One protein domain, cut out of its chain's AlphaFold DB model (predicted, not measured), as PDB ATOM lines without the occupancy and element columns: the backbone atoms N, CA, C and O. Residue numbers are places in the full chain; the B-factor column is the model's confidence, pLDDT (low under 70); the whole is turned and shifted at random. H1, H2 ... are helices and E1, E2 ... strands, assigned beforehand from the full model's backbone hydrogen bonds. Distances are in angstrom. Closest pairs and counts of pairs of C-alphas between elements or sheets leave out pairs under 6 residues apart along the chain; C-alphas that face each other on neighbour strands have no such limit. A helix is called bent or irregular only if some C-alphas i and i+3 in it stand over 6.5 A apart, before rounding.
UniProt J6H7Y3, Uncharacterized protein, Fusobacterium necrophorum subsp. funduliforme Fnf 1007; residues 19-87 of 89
ATOM      1  N   MET A  19     -36.981  16.981  62.453       65.38
ATOM      2  CA  MET A  19     -36.976  16.343  63.757       65.38
ATOM      3  C   MET A  19     -38.274  15.570  63.828       65.38
ATOM      4  O   MET A  19     -39.364  16.122  64.003       65.38
ATOM      5  N   SER A  20     -38.131  14.280  63.568       86.69
ATOM      6  CA  SER A  20     -39.230  13.352  63.468       86.69
ATOM      7  C   SER A  20     -39.555  12.942  64.885       86.69
ATOM      8  O   SER A  20     -38.746  12.299  65.558       86.69
ATOM      9  N   LYS A  21     -40.718  13.368  65.364       93.44
ATOM     10  CA  LYS A  21     -41.227  12.933  66.659       93.44
ATOM     11  C   LYS A  21     -42.249  11.841  66.447       93.44
ATOM     12  O   LYS A  21     -43.103  11.947  65.571       93.44
ATOM     13  N   ILE A  22     -42.163  10.807  67.264       95.25
ATOM     14  CA  ILE A  22     -43.129   9.720  67.308       95.25
ATOM     15  C   ILE A  22     -43.957   9.844  68.577       95.25
ATOM     16  O   ILE A  22     -43.426  10.053  69.669       95.25
ATOM     17  N   TYR A  23     -45.269   9.733  68.415       96.94
ATOM     18  CA  TYR A  23     -46.193   9.652  69.530       96.94
ATOM     19  C   TYR A  23     -46.238   8.219  70.060       96.94
ATOM     20  O   TYR A  23     -46.606   7.294  69.339       96.94
ATOM     21  N   ILE A  24     -45.865   8.032  71.322       97.19
ATOM     22  CA  ILE A  24     -45.819   6.726  71.999       97.19
ATOM     23  C   ILE A  24     -46.938   6.540  73.031       97.19
ATOM     24  O   ILE A  24     -46.895   5.596  73.813       97.19
ATOM     25  N   GLY A  25     -47.910   7.453  73.076       96.81
ATOM     26  CA  GLY A  25     -49.034   7.382  74.005       96.81
ATOM     27  C   GLY A  25     -50.214   6.554  73.490       96.81
ATOM     28  O   GLY A  25     -50.236   6.166  72.320       96.81
ATOM     29  N   PRO A  26     -51.231   6.311  74.339       96.56
ATOM     30  CA  PRO A  26     -52.474   5.678  73.915       96.56
ATOM     31  C   PRO A  26     -53.185   6.513  72.845       96.56
ATOM     32  O   PRO A  26     -53.072   7.742  72.807       96.56
ATOM     33  N   THR A  27     -53.960   5.847  71.992       96.25
ATOM     34  CA  THR A  27     -54.746   6.518  70.949       96.25
ATOM     35  C   THR A  27     -55.778   7.474  71.557       96.25
ATOM     36  O   THR A  27     -56.607   7.064  72.368       96.25
ATOM     37  N   ILE A  28     -55.772   8.734  71.114       96.69
ATOM     38  CA  ILE A  28     -56.792   9.734  71.453       96.69
ATOM     39  C   ILE A  28     -57.764   9.857  70.276       96.69
ATOM     40  O   ILE A  28     -57.590  10.688  69.380       96.69
ATOM     41  N   SER A  29     -58.796   9.008  70.272       94.31
ATOM     42  CA  SER A  29     -59.717   8.846  69.135       94.31
ATOM     43  C   SER A  29     -60.404  10.144  68.707       94.31
ATOM     44  O   SER A  29     -60.514  10.392  67.510       94.31
ATOM     45  N   LYS A  30     -60.801  10.999  69.664       95.69
ATOM     46  CA  LYS A  30     -61.437  12.308  69.410       95.69
ATOM     47  C   LYS A  30     -60.625  13.189  68.453       95.69
ATOM     48  O   LYS A  30     -61.203  13.927  67.666       95.69
ATOM     49  N   TYR A  31     -59.299  13.087  68.519       97.19
ATOM     50  CA  TYR A  31     -58.369  13.907  67.746       97.19
ATOM     51  C   TYR A  31     -57.653  13.137  66.641       97.19
ATOM     52  O   TYR A  31     -56.764  13.690  66.000       97.19
ATOM     53  N   HIS A  32     -57.993  11.864  66.415       95.69
ATOM     54  CA  HIS A  32     -57.262  10.993  65.489       95.69
ATOM     55  C   HIS A  32     -55.743  10.941  65.768       95.69
ATOM     56  O   HIS A  32     -54.943  10.753  64.853       95.69
ATOM     57  N   LEU A  33     -55.331  11.112  67.030       97.06
ATOM     58  CA  LEU A  33     -53.936  10.952  67.443       97.06
ATOM     59  C   LEU A  33     -53.698   9.475  67.767       97.06
ATOM     60  O   LEU A  33     -54.082   9.003  68.836       97.06
ATOM     61  N   LEU A  34     -53.115   8.743  66.818       96.56
ATOM     62  CA  LEU A  34     -52.907   7.296  66.915       96.56
ATOM     63  C   LEU A  34     -51.533   6.976  67.506       96.56
ATOM     64  O   LEU A  34     -50.547   7.646  67.190       96.56
ATOM     65  N   GLU A  35     -51.452   5.905  68.291       94.81
ATOM     66  CA  GLU A  35     -50.177   5.369  68.775       94.81
ATOM     67  C   GLU A  35     -49.214   5.062  67.608       94.81
ATOM     68  O   GLU A  35     -49.613   4.524  66.576       94.81
ATOM     69  N   ASN A  36     -47.930   5.384  67.784       94.88
ATOM     70  CA  ASN A  36     -46.851   5.269  66.794       94.88
ATOM     71  C   ASN A  36     -46.945   6.222  65.590       94.88
ATOM     72  O   ASN A  36     -46.191   6.060  64.629       94.88
ATOM     73  N   SER A  37     -47.822   7.229  65.621       94.75
ATOM     74  CA  SER A  37     -47.859   8.257  64.573       94.75
ATOM     75  C   SER A  37     -46.582   9.099  64.586       94.75
ATOM     76  O   SER A  37     -46.133   9.536  65.650       94.75
ATOM     77  N   VAL A  38     -46.018   9.349  63.404       93.69
ATOM     78  CA  VAL A  38     -44.798  10.147  63.212       93.69
ATOM     79  C   VAL A  38     -45.157  11.519  62.653       93.69
ATOM     80  O   VAL A  38     -45.960  11.632  61.729       93.69
ATOM     81  N   TYR A  39     -44.530  12.558  63.196       92.31
ATOM     82  CA  TYR A  39     -44.740  13.949  62.814       92.31
ATOM     83  C   TYR A  39     -43.413  14.616  62.471       92.31
ATOM     84  O   TYR A  39     -42.429  14.470  63.197       92.31
ATOM     85  N   LEU A  40     -43.411  15.373  61.375       88.69
ATOM     86  CA  LEU A  40     -42.248  16.101  60.877       88.69
ATOM     87  C   LEU A  40     -42.390  17.581  61.228       88.69
ATOM     88  O   LEU A  40     -43.228  18.259  60.639       88.69
ATOM     89  N   ASN A  41     -41.554  18.085  62.140       75.50
ATOM     90  CA  ASN A  41     -41.434  19.495  62.557       75.50
ATOM     91  C   ASN A  41     -42.679  20.177  63.168       75.50
ATOM     92  O   ASN A  41     -42.534  20.916  64.139       75.50
ATOM     93  N   ILE A  42     -43.878  19.989  62.615       84.31
ATOM     94  CA  ILE A  42     -45.100  20.723  62.958       84.31
ATOM     95  C   ILE A  42     -46.230  19.726  63.207       84.31
ATOM     96  O   ILE A  42     -46.448  18.793  62.433       84.31
ATOM     97  N   TYR A  43     -46.970  19.946  64.290       90.75
ATOM     98  CA  TYR A  43     -48.177  19.187  64.582       90.75
ATOM     99  C   TYR A  43     -49.379  19.771  63.835       90.75
ATOM    100  O   TYR A  43     -49.566  20.990  63.873       90.75
ATOM    101  N   PRO A  44     -50.212  18.934  63.194       93.12
ATOM    102  CA  PRO A  44     -51.482  19.392  62.644       93.12
ATOM    103  C   PRO A  44     -52.431  19.842  63.770       93.12
ATOM    104  O   PRO A  44     -52.263  19.446  64.926       93.12
ATOM    105  N   ASN A  45     -53.429  20.668  63.438       96.19
ATOM    106  CA  ASN A  45     -54.311  21.316  64.422       96.19
ATOM    107  C   ASN A  45     -54.963  20.326  65.395       96.19
ATOM    108  O   ASN A  45     -54.951  20.557  66.597       96.19
ATOM    109  N   ASN A  46     -55.441  19.182  64.903       96.06
ATOM    110  CA  ASN A  46     -56.034  18.135  65.738       96.06
ATOM    111  C   ASN A  46     -55.068  17.625  66.820       96.06
ATOM    112  O   ASN A  46     -55.475  17.338  67.940       96.06
ATOM    113  N   VAL A  47     -53.772  17.541  66.517       96.31
ATOM    114  CA  VAL A  47     -52.749  17.129  67.486       96.31
ATOM    115  C   VAL A  47     -52.434  18.257  68.466       96.31
ATOM    116  O   VAL A  47     -52.220  17.995  69.648       96.31
ATOM    117  N   GLN A  48     -52.441  19.510  68.009       96.19
ATOM    118  CA  GLN A  48     -52.293  20.664  68.896       96.19
ATOM    119  C   GLN A  48     -53.455  20.752  69.894       96.19
ATOM    120  O   GLN A  48     -53.214  20.921  71.086       96.19
ATOM    121  N   GLU A  49     -54.690  20.559  69.435       97.62
ATOM    122  CA  GLU A  49     -55.888  20.498  70.279       97.62
ATOM    123  C   GLU A  49     -55.825  19.323  71.265       97.62
ATOM    124  O   GLU A  49     -56.102  19.497  72.453       97.62
ATOM    125  N   ALA A  50     -55.355  18.149  70.822       97.19
ATOM    126  CA  ALA A  50     -55.133  17.003  71.705       97.19
ATOM    127  C   ALA A  50     -54.143  17.320  72.833       97.19
ATOM    128  O   ALA A  50     -54.377  16.954  73.982       97.19
ATOM    129  N   ILE A  51     -53.049  18.017  72.519       96.62
ATOM    130  CA  ILE A  51     -52.055  18.455  73.506       96.62
ATOM    131  C   ILE A  51     -52.638  19.521  74.444       96.62
ATOM    132  O   ILE A  51     -52.299  19.539  75.624       96.62
ATOM    133  N   GLN A  52     -53.511  20.403  73.954       97.12
ATOM    134  CA  GLN A  52     -54.169  21.411  74.789       97.12
ATOM    135  C   GLN A  52     -55.144  20.782  75.792       97.12
ATOM    136  O   GLN A  52     -55.112  21.143  76.968       97.12
ATOM    137  N   GLU A  53     -55.980  19.831  75.360       97.19
ATOM    138  CA  GLU A  53     -56.911  19.129  76.258       97.19
ATOM    139  C   GLU A  53     -56.182  18.135  77.175       97.19
ATOM    140  O   GLU A  53     -56.516  18.003  78.354       97.19
ATOM    141  N   TYR A  54     -55.135  17.481  76.663       96.62
ATOM    142  CA  TYR A  54     -54.330  16.501  77.386       96.62
ATOM    143  C   TYR A  54     -52.838  16.880  77.366       96.62
ATOM    144  O   TYR A  54     -52.053  16.256  76.647       96.62
ATOM    145  N   PRO A  55     -52.379  17.825  78.214       96.31
ATOM    146  CA  PRO A  55     -50.979  18.277  78.225       96.31
ATOM    147  C   PRO A  55     -49.938  17.166  78.412       96.31
ATOM    148  O   PRO A  55     -48.806  17.279  77.944       96.31
ATOM    149  N   ILE A  56     -50.315  16.061  79.062       96.38
ATOM    150  CA  ILE A  56     -49.459  14.880  79.227       96.38
ATOM    151  C   ILE A  56     -49.126  14.191  77.894       96.38
ATOM    152  O   ILE A  56     -48.039  13.633  77.760       96.38
ATOM    153  N   ALA A  57     -49.990  14.301  76.879       96.62
ATOM    154  CA  ALA A  57     -49.731  13.765  75.546       96.62
ATOM    155  C   ALA A  57     -48.462  14.375  74.936       96.62
ATOM    156  O   ALA A  57     -47.710  13.663  74.278       96.62
ATOM    157  N   ALA A  58     -48.146  15.646  75.231       95.88
ATOM    158  CA  ALA A  58     -46.912  16.293  74.775       95.88
ATOM    159  C   ALA A  58     -45.639  15.591  75.275       95.88
ATOM    160  O   ALA A  58     -44.623  15.604  74.583       95.88
ATOM    161  N   LYS A  59     -45.683  14.976  76.466       96.25
ATOM    162  CA  LYS A  59     -44.560  14.219  77.045       96.25
ATOM    163  C   LYS A  59     -44.349  12.867  76.367       96.25
ATOM    164  O   LYS A  59     -43.269  12.304  76.476       96.25
ATOM    165  N   LEU A  60     -45.363  12.378  75.657       96.88
ATOM    166  CA  LEU A  60     -45.339  11.122  74.913       96.88
ATOM    167  C   LEU A  60     -44.947  11.323  73.442       96.88
ATOM    168  O   LEU A  60     -44.997  10.375  72.666       96.88
ATOM    169  N   PHE A  61     -44.536  12.531  73.042       95.75
ATOM    170  CA  PHE A  61     -43.821  12.744  71.786       95.75
ATOM    171  C   PHE A  61     -42.322  12.679  72.045       95.75
ATOM    172  O   PHE A  61     -41.753  13.593  72.646       95.75
ATOM    173  N   ILE A  62     -41.682  11.624  71.556       94.19
ATOM    174  CA  ILE A  62     -40.233  11.447  71.662       94.19
ATOM    175  C   ILE A  62     -39.582  11.612  70.295       94.19
ATOM    176  O   ILE A  62     -40.202  11.363  69.263       94.19
ATOM    177  N   GLU A  63     -38.328  12.047  70.281       93.12
ATOM    178  CA  GLU A  63     -37.512  12.023  69.066       93.12
ATOM    179  C   GLU A  63     -37.370  10.579  68.578       93.12
ATOM    180  O   GLU A  63     -37.150   9.668  69.378       93.12
ATOM    181  N   ILE A  64     -37.483  10.362  67.267       90.38
ATOM    182  CA  ILE A  64     -37.406   9.015  66.687       90.38
ATOM    183  C   ILE A  64     -36.057   8.339  66.973       90.38
ATOM    184  O   ILE A  64     -36.003   7.129  67.165       90.38
ATOM    185  N   GLU A  65     -34.978   9.116  67.100       90.88
ATOM    186  CA  GLU A  65     -33.643   8.639  67.491       90.88
ATOM    187  C   GLU A  65     -33.630   8.026  68.904       90.88
ATOM    188  O   GLU A  65     -32.875   7.097  69.196       90.88
ATOM    189  N   LYS A  66     -34.537   8.490  69.772       92.75
ATOM    190  CA  LYS A  66     -34.727   8.017  71.148       92.75
ATOM    191  C   LYS A  66     -35.833   6.972  71.271       92.75
ATOM    192  O   LYS A  66     -36.285   6.686  72.373       92.75
ATOM    193  N   ILE A  67     -36.263   6.341  70.173       92.31
ATOM    194  CA  ILE A  67     -37.312   5.304  70.206       92.31
ATOM    195  C   ILE A  67     -36.982   4.138  71.151       92.31
ATOM    196  O   ILE A  67     -37.882   3.521  71.720       92.31
ATOM    197  N   HIS A  68     -35.694   3.866  71.374       93.00
ATOM    198  CA  HIS A  68     -35.226   2.872  72.338       93.00
ATOM    199  C   HIS A  68     -35.619   3.209  73.793       93.00
ATOM    200  O   HIS A  68     -35.766   2.306  74.612       93.00
ATOM    201  N   GLU A  69     -35.877   4.484  74.108       92.69
ATOM    202  CA  GLU A  69     -36.353   4.962  75.412       92.69
ATOM    203  C   GLU A  69     -37.879   4.852  75.583       92.69
ATOM    204  O   GLU A  69     -38.405   5.157  76.657       92.69
ATOM    205  N   ARG A  70     -38.624   4.405  74.557       93.62
ATOM    206  CA  ARG A  70     -40.097   4.304  74.588       93.62
ATOM    207  C   ARG A  70     -40.623   3.623  75.847       93.62
ATOM    208  O   ARG A  70     -41.595   4.084  76.430       93.62
ATOM    209  N   ASN A  71     -39.971   2.541  76.258       93.88
ATOM    210  CA  ASN A  71     -40.398   1.704  77.378       93.88
ATOM    211  C   ASN A  71     -39.759   2.106  78.718       93.88
ATOM    212  O   ASN A  71     -39.768   1.300  79.653       93.88
ATOM    213  N   SER A  72     -39.194   3.316  78.819       96.94
ATOM    214  CA  SER A  72     -38.702   3.849  80.089       96.94
ATOM    215  C   SER A  72     -39.818   3.879  81.137       96.94
ATOM    216  O   SER A  72     -40.999   4.030  80.817       96.94
ATOM    217  N   GLU A  73     -39.444   3.735  82.405       97.25
ATOM    218  CA  GLU A  73     -40.386   3.782  83.529       97.25
ATOM    219  C   GLU A  73     -41.205   5.079  83.522       97.25
ATOM    220  O   GLU A  73     -42.426   5.061  83.664       97.25
ATOM    221  N   GLN A  74     -40.547   6.198  83.221       96.88
ATOM    222  CA  GLN A  74     -41.191   7.499  83.120       96.88
ATOM    223  C   GLN A  74     -42.241   7.563  81.998       96.88
ATOM    224  O   GLN A  74     -43.319   8.126  82.200       96.88
ATOM    225  N   ASN A  75     -41.954   6.984  80.828       96.88
ATOM    226  CA  ASN A  75     -42.896   6.960  79.708       96.88
ATOM    227  C   ASN A  75     -44.096   6.050  79.988       96.88
ATOM    228  O   ASN A  75     -45.212   6.405  79.616       96.88
ATOM    229  N   LYS A  76     -43.892   4.932  80.697       96.81
ATOM    230  CA  LYS A  76     -44.991   4.068  81.160       96.81
ATOM    231  C   LYS A  76     -45.937   4.821  82.095       96.81
ATOM    232  O   LYS A  76     -47.137   4.824  81.857       96.81
ATOM    233  N   ILE A  77     -45.394   5.559  83.067       97.44
ATOM    234  CA  ILE A  77     -46.194   6.402  83.969       97.44
ATOM    235  C   ILE A  77     -47.025   7.420  83.174       97.44
ATOM    236  O   ILE A  77     -48.219   7.577  83.421       97.44
ATOM    237  N   TYR A  78     -46.424   8.106  82.197       97.69
ATOM    238  CA  TYR A  78     -47.166   9.059  81.367       97.69
ATOM    239  C   TYR A  78     -48.249   8.397  80.513       97.69
ATOM    240  O   TYR A  78     -49.330   8.965  80.355       97.69
ATOM    241  N   TYR A  79     -47.964   7.209  79.977       97.25
ATOM    242  CA  TYR A  79     -48.916   6.422  79.204       97.25
ATOM    243  C   TYR A  79     -50.135   6.051  80.050       97.25
ATOM    244  O   TYR A  79     -51.264   6.322  79.640       97.25
ATOM    245  N   ASP A  80     -49.913   5.490  81.240       96.19
ATOM    246  CA  ASP A  80     -50.976   5.027  82.134       96.19
ATOM    247  C   ASP A  80     -51.852   6.193  82.604       96.19
ATOM    248  O   ASP A  80     -53.073   6.142  82.463       96.19
ATOM    249  N   LEU A  81     -51.237   7.303  83.026       96.25
ATOM    250  CA  LEU A  81     -51.957   8.519  83.420       96.25
ATOM    251  C   LEU A  81     -52.822   9.088  82.288       96.25
ATOM    252  O   LEU A  81     -53.923   9.594  82.528       96.25
ATOM    253  N   LEU A  82     -52.331   9.051  81.045       96.75
ATOM    254  CA  LEU A  82     -53.125   9.482  79.899       96.75
ATOM    255  C   LEU A  82     -54.255   8.487  79.617       96.75
ATOM    256  O   LEU A  82     -55.387   8.905  79.387       96.75
ATOM    257  N   LYS A  83     -53.982   7.183  79.682       95.69
ATOM    258  CA  LYS A  83     -54.984   6.135  79.468       95.69
ATOM    259  C   LYS A  83     -56.132   6.232  80.479       95.69
ATOM    260  O   LYS A  83     -57.288   6.138  80.076       95.69
ATOM    261  N   GLU A  84     -55.841   6.489  81.753       95.06
ATOM    262  CA  GLU A  84     -56.860   6.721  82.786       95.06
ATOM    263  C   GLU A  84     -57.750   7.925  82.443       95.06
ATOM    264  O   GLU A  84     -58.978   7.820  82.472       95.06
ATOM    265  N   LYS A  85     -57.150   9.050  82.025       92.81
ATOM    266  CA  LYS A  85     -57.886  10.265  81.618       92.81
ATOM    267  C   LYS A  85     -58.786  10.062  80.402       92.81
ATOM    268  O   LYS A  85     -59.802  10.742  80.286       92.81
ATOM    269  N   LEU A  86     -58.424   9.149  79.506       93.56
ATOM    270  CA  LEU A  86     -59.219   8.803  78.327       93.56
ATOM    271  C   LEU A  86     -60.396   7.862  78.652       93.56
ATOM    272  O   LEU A  86     -61.096   7.426  77.740       93.56
ATOM    273  N   GLY A  87     -60.639   7.575  79.936       86.38
ATOM    274  CA  GLY A  87     -61.715   6.696  80.391       86.38
ATOM    275  C   GLY A  87     -61.287   5.235  80.440       86.38
ATOM    276  O   GLY A  87     -62.049   4.372  80.007       86.38
TER     277      GLY A  87
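What this domain is: This is residues 19 to 87 of the 89 residues of an uncharacterized protein of Fusobacterium necrophorum subsp. funduliforme Fnf 1007 (UniProt J6H7Y3). A small sheet of three short strands, E2, E1 and E3, forms one part of the domain, with H3 packed on it, and the longest helix, H4, runs along another side; the short helix H2 sits near the middle, packing on H4 and just reaching the sheet. H1 makes a corner with H2, and the long link of residues 24 to 37 loops out from the sheet and folds back to it. The printed part has 69 residues, with four named helices and three named strands in the order E1 E2 H1 H2 E3 H3 H4; the sheet runs E2 E1 E3, antiparallel, and the class is mixed, helices and strands. The whole is compact, with a radius of gyration of the C-alphas of 11.1 A and spans of 28 by 26 by 15 A.

Where its parts are: Find C-alpha 20 at (-39.230, 13.352, 63.468); from there E1, residues 20 to 23, runs 9.9 A. Go on to E2, residues 38 to 40, 6.9 A long. H1, residues 45 to 53, covers 12.3 A, and H2, residues 55 to 60, covers 9.7 A. E3, residues 61 to 63, and H3, residues 64 to 69, follow; H3 is irregular, with C-alphas 65 and 68 at 7.7 A. Find C-alpha 73 at (-40.386, 3.782, 83.529), where H4, residues 73 to 85, begins; it runs 18.8 A to C-alpha 85 at (-57.886, 10.265, 81.618).

How they stand to each other: Look first at the inner strand E1. It forms a hairpin with E2, antiparallel at 146 degrees, with N 39 and O 21 at 2.8 A, within hydrogen-bond range. On E1 and E3, antiparallel at 145 degrees, find N 22 and O 62 at 2.9 A. E2, H1 H2 and E3 form a split strand-helix-strand unit, two strands running the same way with E1 between them, and its crossover is right-handed. H3 is on the sheet at a height of 5.6 A; its closest C-alpha pair with E1 is Lys 21 and Ile 64, 5.5 A. H2 only grazes the sheet, with residues 57 to 60. H2 touches H4 at a steep tilt of 40 degrees, opposite ways, closest at the C-alphas of Ile 56 and Leu 82, 6.6 A. H1 and H2 only just touch, with 3 pairs of C-alphas within 8 A, and only at the corner; their closest C-alphas are those of Ile 51 and Ala 57, 5.6 A. H1 and H4 are apart. Every O i to N i+4 pair is within hydrogen-bond range in H1 and H4; H2 and H3 each have 0 of 2, beside 3 of 3 and 2 of 3 O i to N i+3 pairs.

The domain as a whole: The two C-alphas farthest apart are those of Met 19 and Gly 87, 31.3 A. The printed part has no cut; the link E1 to E2, 14 residues, is long and the others are tight. The mean pLDDT of the printed part is 94.2, and residue 19 is under 70.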